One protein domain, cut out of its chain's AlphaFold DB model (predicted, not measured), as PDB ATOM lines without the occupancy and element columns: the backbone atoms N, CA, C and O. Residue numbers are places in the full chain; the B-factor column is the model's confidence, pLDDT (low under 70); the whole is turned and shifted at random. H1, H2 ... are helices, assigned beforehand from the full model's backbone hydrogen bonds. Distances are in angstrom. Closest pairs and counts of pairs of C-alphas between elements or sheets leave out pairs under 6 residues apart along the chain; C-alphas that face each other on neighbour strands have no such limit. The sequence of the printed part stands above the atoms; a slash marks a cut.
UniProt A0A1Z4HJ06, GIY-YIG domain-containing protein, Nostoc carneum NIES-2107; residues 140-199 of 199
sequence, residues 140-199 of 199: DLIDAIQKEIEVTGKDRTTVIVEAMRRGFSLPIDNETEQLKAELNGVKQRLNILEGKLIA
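Overview. This is residues 140 to 199 of the 199 residues of the protein "GIY-YIG domain-containing protein" of Nostoc carneum NIES-2107 (UniProt A0A1Z4HJ06). A small head of two helices, H1 and H2, which meet as a V near their joined ends, is followed by one long helix, H3, that sticks out as a bare arm touching neither of them. The arm makes most of the length: the C-alphas span 60 by 23 by 16 A, a rod in outline, while the head with the link after it, without the free stretch, spans 24 by 20 by 13 A. The printed part has 60 residues with three named helices, in the order H1, H2, H3, and no named strand, and its class is all helix. The whole is extended, with a radius of gyration of the C-alphas of 19.0 A.

Arrangement. H1, residues 140 to 152, touches H2, residues 156 to 167, with residues 145 to 149 of H1 and 156 to 160 of H2 alone. The closest C-alphas of the two are those of Ile 149 and Arg 156, 6.4 A apart. They run opposite ways at a steep tilt of 69 degrees, only just short of about perpendicular. H3, residues 175 to 197, is apart from H1 and from H2. In H1, H2 and H3 every O i to N i+4 pair is within hydrogen-bond range.

Along the chain. H1 begins at C-alpha 140, (16.388, 39.980, 23.949), and measures 18.3 A from first to last C-alpha. H2 measures 16.5 A and ends at C-alpha 167, (12.629, 41.557, 39.754). H3 measures 32.9 A, from C-alpha 175 at (1.533, 56.027, 46.072) to C-alpha 197 at (-28.442, 52.463, 59.274).

Size, cuts and confidence. The two C-alphas farthest apart, those of Asp 140 and Ala 199, the chain's last residue, are 60.6 A apart. Residues 174 to 199 stand free, of which 175 to 197 belong to H3. The printed part has no cut; the link from H1 to H2 is tight, and that from H2 to H3, 7 residues, is short. The mean pLDDT of the printed part is 75.8, with residues 170 to 181 and 197 to 199 under 70.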
ATOM      1  N   ASP A 140      17.781  40.340  23.660       89.25
ATOM      2  CA  ASP A 140      16.388  39.980  23.949       89.25
ATOM      3  C   ASP A 140      15.747  40.879  25.019       89.25
ATOM      4  O   ASP A 140      14.590  41.294  24.899       89.25
ATOM      5  N   LEU A 141      16.508  41.229  26.058       85.12
ATOM      6  CA  LEU A 141      16.073  42.172  27.086       85.12
ATOM      7  C   LEU A 141      16.001  43.601  26.545       85.12
ATOM      8  O   LEU A 141      15.105  44.352  26.937       85.12
ATOM      9  N   ILE A 142      16.908  43.982  25.642       86.12
ATOM     10  CA  ILE A 142      16.871  45.294  24.983       86.12
ATOM     11  C   ILE A 142      15.592  45.423  24.148       86.12
ATOM     12  O   ILE A 142      14.898  46.437  24.263       86.12
ATOM     13  N   ASP A 143      15.244  44.391  23.381       89.75
ATOM     14  CA  ASP A 143      14.029  44.353  22.564       89.75
ATOM     15  C   ASP A 143      12.761  44.416  23.426       89.75
ATOM     16  O   ASP A 143      11.825  45.161  23.123       89.75
ATOM     17  N   ALA A 144      12.740  43.690  24.548       86.56
ATOM     18  CA  ALA A 144      11.629  43.734  25.495       86.56
ATOM     19  C   ALA A 144      11.446  45.134  26.109       86.56
ATOM     20  O   ALA A 144      10.321  45.632  26.180       86.56
ATOM     21  N   ILE A 145      12.543  45.794  26.502       86.75
ATOM     22  CA  ILE A 145      12.514  47.171  27.016       86.75
ATOM     23  C   ILE A 145      11.992  48.127  25.940       86.75
ATOM     24  O   ILE A 145      11.165  48.987  26.235       86.75
ATOM     25  N   GLN A 146      12.455  47.984  24.697       89.19
ATOM     26  CA  GLN A 146      12.038  48.838  23.588       89.19
ATOM     27  C   GLN A 146      10.537  48.708  23.303       89.19
ATOM     28  O   GLN A 146       9.843  49.715  23.169       89.19
ATOM     29  N   LYS A 147      10.017  47.480  23.303       89.12
ATOM     30  CA  LYS A 147       8.587  47.220  23.132       89.12
ATOM     31  C   LYS A 147       7.748  47.825  24.259       89.12
ATOM     32  O   LYS A 147       6.696  48.401  24.001       89.12
ATOM     33  N   GLU A 148       8.213  47.735  25.503       82.88
ATOM     34  CA  GLU A 148       7.517  48.333  26.649       82.88
ATOM     35  C   GLU A 148       7.511  49.869  26.572       82.88
ATOM     36  O   GLU A 148       6.500  50.496  26.887       82.88
ATOM     37  N   ILE A 149       8.597  50.491  26.097       87.81
ATOM     38  CA  ILE A 149       8.656  51.940  25.827       87.81
ATOM     39  C   ILE A 149       7.602  52.334  24.784       87.81
ATOM     40  O   ILE A 149       6.880  53.308  24.985       87.81
ATOM     41  N   GLU A 150       7.481  51.577  23.692       85.75
ATOM     42  CA  GLU A 150       6.504  51.845  22.628       85.75
ATOM     43  C   GLU A 150       5.056  51.702  23.108       85.75
ATOM     44  O   GLU A 150       4.198  52.495  22.725       85.75
ATOM     45  N   VAL A 151       4.787  50.720  23.972       85.69
ATOM     46  CA  VAL A 151       3.450  50.474  24.529       85.69
ATOM     47  C   VAL A 151       3.070  51.514  25.581       85.69
ATOM     48  O   VAL A 151       1.930  51.973  25.610       85.69
ATOM     49  N   THR A 152       4.000  51.874  26.466       78.12
ATOM     50  CA  THR A 152       3.704  52.714  27.638       78.12
ATOM     51  C   THR A 152       3.978  54.199  27.414       78.12
ATOM     52  O   THR A 152       3.513  55.021  28.196       78.12
ATOM     53  N   GLY A 153       4.759  54.562  26.391       79.62
ATOM     54  CA  GLY A 153       5.236  55.931  26.168       79.62
ATOM     55  C   GLY A 153       6.219  56.438  27.232       79.62
ATOM     56  O   GLY A 153       6.622  57.602  27.193       79.62
ATOM     57  N   LYS A 154       6.609  55.588  28.191       78.00
ATOM     58  CA  LYS A 154       7.553  55.926  29.260       78.00
ATOM     59  C   LYS A 154       8.978  55.963  28.721       78.00
ATOM     60  O   LYS A 154       9.327  55.255  27.781       78.00
ATOM     61  N   ASP A 155       9.845  56.757  29.343       83.81
ATOM     62  CA  ASP A 155      11.255  56.749  28.969       83.81
ATOM     63  C   ASP A 155      11.958  55.453  29.404       83.81
ATOM     64  O   ASP A 155      11.557  54.759  30.344       83.81
ATOM     65  N   ARG A 156      13.070  55.154  28.726       80.81
ATOM     66  CA  ARG A 156      13.866  53.943  28.946       80.81
ATOM     67  C   ARG A 156      14.295  53.758  30.404       80.81
ATOM     68  O   ARG A 156      14.314  52.626  30.879       80.81
ATOM     69  N   THR A 157      14.654  54.827  31.115       78.56
ATOM     70  CA  THR A 157      15.095  54.716  32.510       78.56
ATOM     71  C   THR A 157      13.943  54.276  33.401       78.56
ATOM     72  O   THR A 157      14.132  53.389  34.229       78.56
ATOM     73  N   THR A 158      12.748  54.821  33.187       78.00
ATOM     74  CA  THR A 158      11.533  54.443  33.922       78.00
ATOM     75  C   THR A 158      11.213  52.969  33.770       78.00
ATOM     76  O   THR A 158      11.067  52.259  34.764       78.00
ATOM     77  N   VAL A 159      11.185  52.492  32.523       83.69
ATOM     78  CA  VAL A 159      10.911  51.085  32.213       83.69
ATOM     79  C   VAL A 159      11.923  50.166  32.902       83.69
ATOM     80  O   VAL A 159      11.542  49.187  33.545       83.69
ATOM     81  N   ILE A 160      13.215  50.506  32.836       84.31
ATOM     82  CA  ILE A 160      14.282  49.706  33.451       84.31
ATOM     83  C   ILE A 160      14.162  49.691  34.979       84.31
ATOM     84  O   ILE A 160      14.274  48.629  35.589       84.31
ATOM     85  N   VAL A 161      13.928  50.842  35.612       81.06
ATOM     86  CA  VAL A 161      13.823  50.937  37.077       81.06
ATOM     87  C   VAL A 161      12.600  50.175  37.592       81.06
ATOM     88  O   VAL A 161      12.716  49.442  38.576       81.06
ATOM     89  N   GLU A 162      11.449  50.287  36.926       81.25
ATOM     90  CA  GLU A 162      10.244  49.528  37.282       81.25
ATOM     91  C   GLU A 162      10.463  48.017  37.134       81.25
ATOM     92  O   GLU A 162      10.116  47.250  38.037       81.25
ATOM     93  N   ALA A 163      11.088  47.582  36.035       83.31
ATOM     94  CA  ALA A 163      11.416  46.178  35.808       83.31
ATOM     95  C   ALA A 163      12.388  45.632  36.868       83.31
ATOM     96  O   ALA A 163      12.161  44.551  37.414       83.31
ATOM     97  N   MET A 164      13.432  46.392  37.221       82.44
ATOM     98  CA  MET A 164      14.371  46.019  38.284       82.44
ATOM     99  C   MET A 164      13.668  45.894  39.636       82.44
ATOM    100  O   MET A 164      13.863  44.901  40.334       82.44
ATOM    101  N   ARG A 165      12.809  46.853  40.004       79.94
ATOM    102  CA  ARG A 165      12.063  46.785  41.269       79.94
ATOM    103  C   ARG A 165      11.164  45.553  41.337       79.94
ATOM    104  O   ARG A 165      11.199  44.854  42.346       79.94
ATOM    105  N   ARG A 166      10.450  45.229  40.249       79.94
ATOM    106  CA  ARG A 166       9.668  43.983  40.138       79.94
ATOM    107  C   ARG A 166      10.547  42.747  40.338       79.94
ATOM    108  O   ARG A 166      10.198  41.884  41.136       79.94
ATOM    109  N   GLY A 167      11.696  42.685  39.662       80.19
ATOM    110  CA  GLY A 167      12.629  41.557  39.754       80.19
ATOM    111  C   GLY A 167      13.220  41.350  41.153       80.19
ATOM    112  O   GLY A 167      13.397  40.215  41.583       80.19
ATOM    113  N   PHE A 168      13.466  42.433  41.894       75.81
ATOM    114  CA  PHE A 168      13.981  42.380  43.266       75.81
ATOM    115  C   PHE A 168      12.888  42.339  44.344       75.81
ATOM    116  O   PHE A 168      13.212  42.403  45.529       75.81
ATOM    117  N   SER A 169      11.607  42.235  43.966       77.19
ATOM    118  CA  SER A 169      10.468  42.339  44.898       77.19
ATOM    119  C   SER A 169      10.505  43.608  45.758       77.19
ATOM    120  O   SER A 169      10.019  43.628  46.889       77.19
ATOM    121  N   LEU A 170      11.109  44.677  45.236       65.00
ATOM    122  CA  LEU A 170      11.106  45.976  45.888       65.00
ATOM    123  C   LEU A 170       9.757  46.646  45.631       65.00
ATOM    124  O   LEU A 170       9.215  46.505  44.527       65.00
ATOM    125  N   PRO A 171       9.218  47.393  46.612       57.44
ATOM    126  CA  PRO A 171       8.002  48.155  46.396       57.44
ATOM    127  C   PRO A 171       8.202  49.047  45.172       57.44
ATOM    128  O   PRO A 171       9.186  49.781  45.057       57.44
ATOM    129  N   ILE A 172       7.300  48.921  44.202       61.91
ATOM    130  CA  ILE A 172       7.127  49.958  43.195       61.91
ATOM    131  C   ILE A 172       6.477  51.087  43.978       61.91
ATOM    132  O   ILE A 172       5.435  50.848  44.587       61.91
ATOM    133  N   ASP A 173       7.119  52.255  44.027       58.53
ATOM    134  CA  ASP A 173       6.608  53.429  44.737       58.53
ATOM    135  C   ASP A 173       5.363  53.941  43.983       58.53
ATOM    136  O   ASP A 173       5.391  54.935  43.273       58.53
ATOM    137  N   ASN A 174       4.272  53.181  44.069       51.97
ATOM    138  CA  ASN A 174       2.947  53.518  43.595       51.97
ATOM    139  C   ASN A 174       2.183  54.007  44.819       51.97
ATOM    140  O   ASN A 174       1.374  53.279  45.399       51.97
ATOM    141  N   GLU A 175       2.414  55.269  45.176       52.06
ATOM    142  CA  GLU A 175       1.533  56.027  46.072       52.06
ATOM    143  C   GLU A 175       0.060  55.819  45.646       52.06
ATOM    144  O   GLU A 175      -0.829  55.645  46.471       52.06
ATOM    145  N   THR A 176      -0.183  55.650  44.342       50.56
ATOM    146  CA  THR A 176      -1.471  55.323  43.721       50.56
ATOM    147  C   THR A 176      -2.068  53.967  44.117       50.56
ATOM    148  O   THR A 176      -3.285  53.865  44.234       50.56
ATOM    149  N   GLU A 177      -1.273  52.911  44.314       51.84
ATOM    150  CA  GLU A 177      -1.794  51.591  44.721       51.84
ATOM    151  C   GLU A 177      -2.052  51.537  46.226       51.84
ATOM    152  O   GLU A 177      -3.042  50.950  46.667       51.84
ATOM    153  N   GLN A 178      -1.230  52.233  47.011       50.47
ATOM    154  CA  GLN A 178      -1.449  52.395  48.443       50.47
ATOM    155  C   GLN A 178      -2.698  53.251  48.713       50.47
ATOM    156  O   GLN A 178      -3.575  52.830  49.465       50.47
ATOM    157  N   LEU A 179      -2.868  54.362  47.987       57.78
ATOM    158  CA  LEU A 179      -4.081  55.187  48.019       57.78
ATOM    159  C   LEU A 179      -5.320  54.432  47.517       57.78
ATOM    160  O   LEU A 179      -6.401  54.602  48.071       57.78
ATOM    161  N   LYS A 180      -5.199  53.562  46.501       64.38
ATOM    162  CA  LYS A 180      -6.311  52.695  46.060       64.38
ATOM    163  C   LYS A 180      -6.682  51.652  47.111       64.38
ATOM    164  O   LYS A 180      -7.870  51.393  47.304       64.38
ATOM    165  N   ALA A 181      -5.698  51.060  47.784       66.81
ATOM    166  CA  ALA A 181      -5.932  50.115  48.870       66.81
ATOM    167  C   ALA A 181      -6.627  50.804  50.056       66.81
ATOM    168  O   ALA A 181      -7.628  50.293  50.565       66.81
ATOM    169  N   GLU A 182      -6.173  52.001  50.428       77.56
ATOM    170  CA  GLU A 182      -6.806  52.829  51.456       77.56
ATOM    171  C   GLU A 182      -8.227  53.253  51.056       77.56
ATOM    172  O   GLU A 182      -9.165  53.097  51.841       77.56
ATOM    173  N   LEU A 183      -8.429  53.693  49.810       73.12
ATOM    174  CA  LEU A 183      -9.741  54.065  49.273       73.12
ATOM    175  C   LEU A 183     -10.723  52.885  49.284       73.12
ATOM    176  O   LEU A 183     -11.894  53.055  49.628       73.12
ATOM    177  N   ASN A 184     -10.263  51.680  48.942       79.88
ATOM    178  CA  ASN A 184     -11.079  50.469  49.016       79.88
ATOM    179  C   ASN A 184     -11.435  50.105  50.464       79.88
ATOM    180  O   ASN A 184     -12.581  49.739  50.734       79.88
ATOM    181  N   GLY A 185     -10.499  50.272  51.403       83.06
ATOM    182  CA  GLY A 185     -10.761  50.093  52.832       83.06
ATOM    183  C   GLY A 185     -11.808  51.076  53.368       83.06
ATOM    184  O   GLY A 185     -12.708  50.689  54.116       83.06
ATOM    185  N   VAL A 186     -11.753  52.341  52.941       86.31
ATOM    186  CA  VAL A 186     -12.752  53.361  53.305       86.31
ATOM    187  C   VAL A 186     -14.129  53.028  52.719       86.31
ATOM    188  O   VAL A 186     -15.121  53.075  53.448       86.31
ATOM    189  N   LYS A 187     -14.205  52.609  51.448       84.62
ATOM    190  CA  LYS A 187     -15.466  52.192  50.804       84.62
ATOM    191  C   LYS A 187     -16.127  51.006  51.507       84.62
ATOM    192  O   LYS A 187     -17.339  51.015  51.707       84.62
ATOM    193  N   GLN A 188     -15.351  50.009  51.933       82.19
ATOM    194  CA  GLN A 188     -15.891  48.879  52.695       82.19
ATOM    195  C   GLN A 188     -16.492  49.318  54.035       82.19
ATOM    196  O   GLN A 188     -17.564  48.845  54.410       82.19
ATOM    197  N   ARG A 189     -15.841  50.246  54.749       88.94
ATOM    198  CA  ARG A 189     -16.355  50.770  56.027       88.94
ATOM    199  C   ARG A 189     -17.646  51.569  55.844       88.94
ATOM    200  O   ARG A 189     -18.541  51.432  56.671       88.94
ATOM    201  N   LEU A 190     -17.753  52.345  54.765       84.00
ATOM    202  CA  LEU A 190     -18.973  53.069  54.392       84.00
ATOM    203  C   LEU A 190     -20.144  52.113  54.139       84.00
ATOM    204  O   LEU A 190     -21.174  52.249  54.790       84.00
ATOM    205  N   ASN A 191     -19.948  51.076  53.320       81.31
ATOM    206  CA  ASN A 191     -20.994  50.086  53.040       81.31
ATOM    207  C   ASN A 191     -21.476  49.351  54.307       81.31
ATOM    208  O   ASN A 191     -22.661  49.061  54.452       81.31
ATOM    209  N   ILE A 192     -20.570  49.054  55.248       84.94
ATOM    210  CA  ILE A 192     -20.929  48.424  56.531       84.94
ATOM    211  C   ILE A 192     -21.766  49.370  57.404       84.94
ATOM    212  O   ILE A 192     -22.663  48.914  58.110       84.94
ATOM    213  N   LEU A 193     -21.467  50.670  57.393       79.31
ATOM    214  CA  LEU A 193     -22.211  51.667  58.163       79.31
ATOM    215  C   LEU A 193     -23.585  51.945  57.550       79.31
ATOM    216  O   LEU A 193     -24.565  52.006  58.286       79.31
ATOM    217  N   GLU A 194     -23.676  52.033  56.224       76.62
ATOM    218  CA  GLU A 194     -24.949  52.175  55.511       76.62
ATOM    219  C   GLU A 194     -25.862  50.965  55.746       76.62
ATOM    220  O   GLU A 194     -27.036  51.133  56.071       76.62
ATOM    221  N   GLY A 195     -25.317  49.743  55.716       70.81
ATOM    222  CA  GLY A 195     -26.073  48.530  56.046       70.81
ATOM    223  C   GLY A 195     -26.562  48.462  57.500       70.81
ATOM    224  O   GLY A 195     -27.547  47.785  57.778       70.81
ATOM    225  N   LYS A 196     -25.910  49.176  58.428       70.56
ATOM    226  CA  LYS A 196     -26.327  49.290  59.838       70.56
ATOM    227  C   LYS A 196     -27.317  50.425  60.101       70.56
ATOM    228  O   LYS A 196     -27.896  50.451  61.176       70.56
ATOM    229  N   LEU A 197     -27.476  51.364  59.166       57.16
ATOM    230  CA  LEU A 197     -28.442  52.463  59.274       57.16
ATOM    231  C   LEU A 197     -29.826  52.097  58.711       57.16
ATOM    232  O   LEU A 197     -30.795  52.797  58.983       57.16
ATOM    233  N   ILE A 198     -29.898  51.040  57.895       56.06
ATOM    234  CA  ILE A 198     -31.117  50.565  57.218       56.06
ATOM    235  C   ILE A 198     -31.780  49.394  57.987       56.06
ATOM    236  O   ILE A 198     -32.878  48.968  57.631       56.06
ATOM    237  N   ALA A 199     -31.143  48.897  59.053       49.78
ATOM    238  CA  ALA A 199     -31.675  47.888  59.977       49.78
ATOM    239  C   ALA A 199     -32.106  48.533  61.300       49.78
ATOM    240  O   ALA A 199     -33.134  48.086  61.854       49.78
TER     241      ALA A 199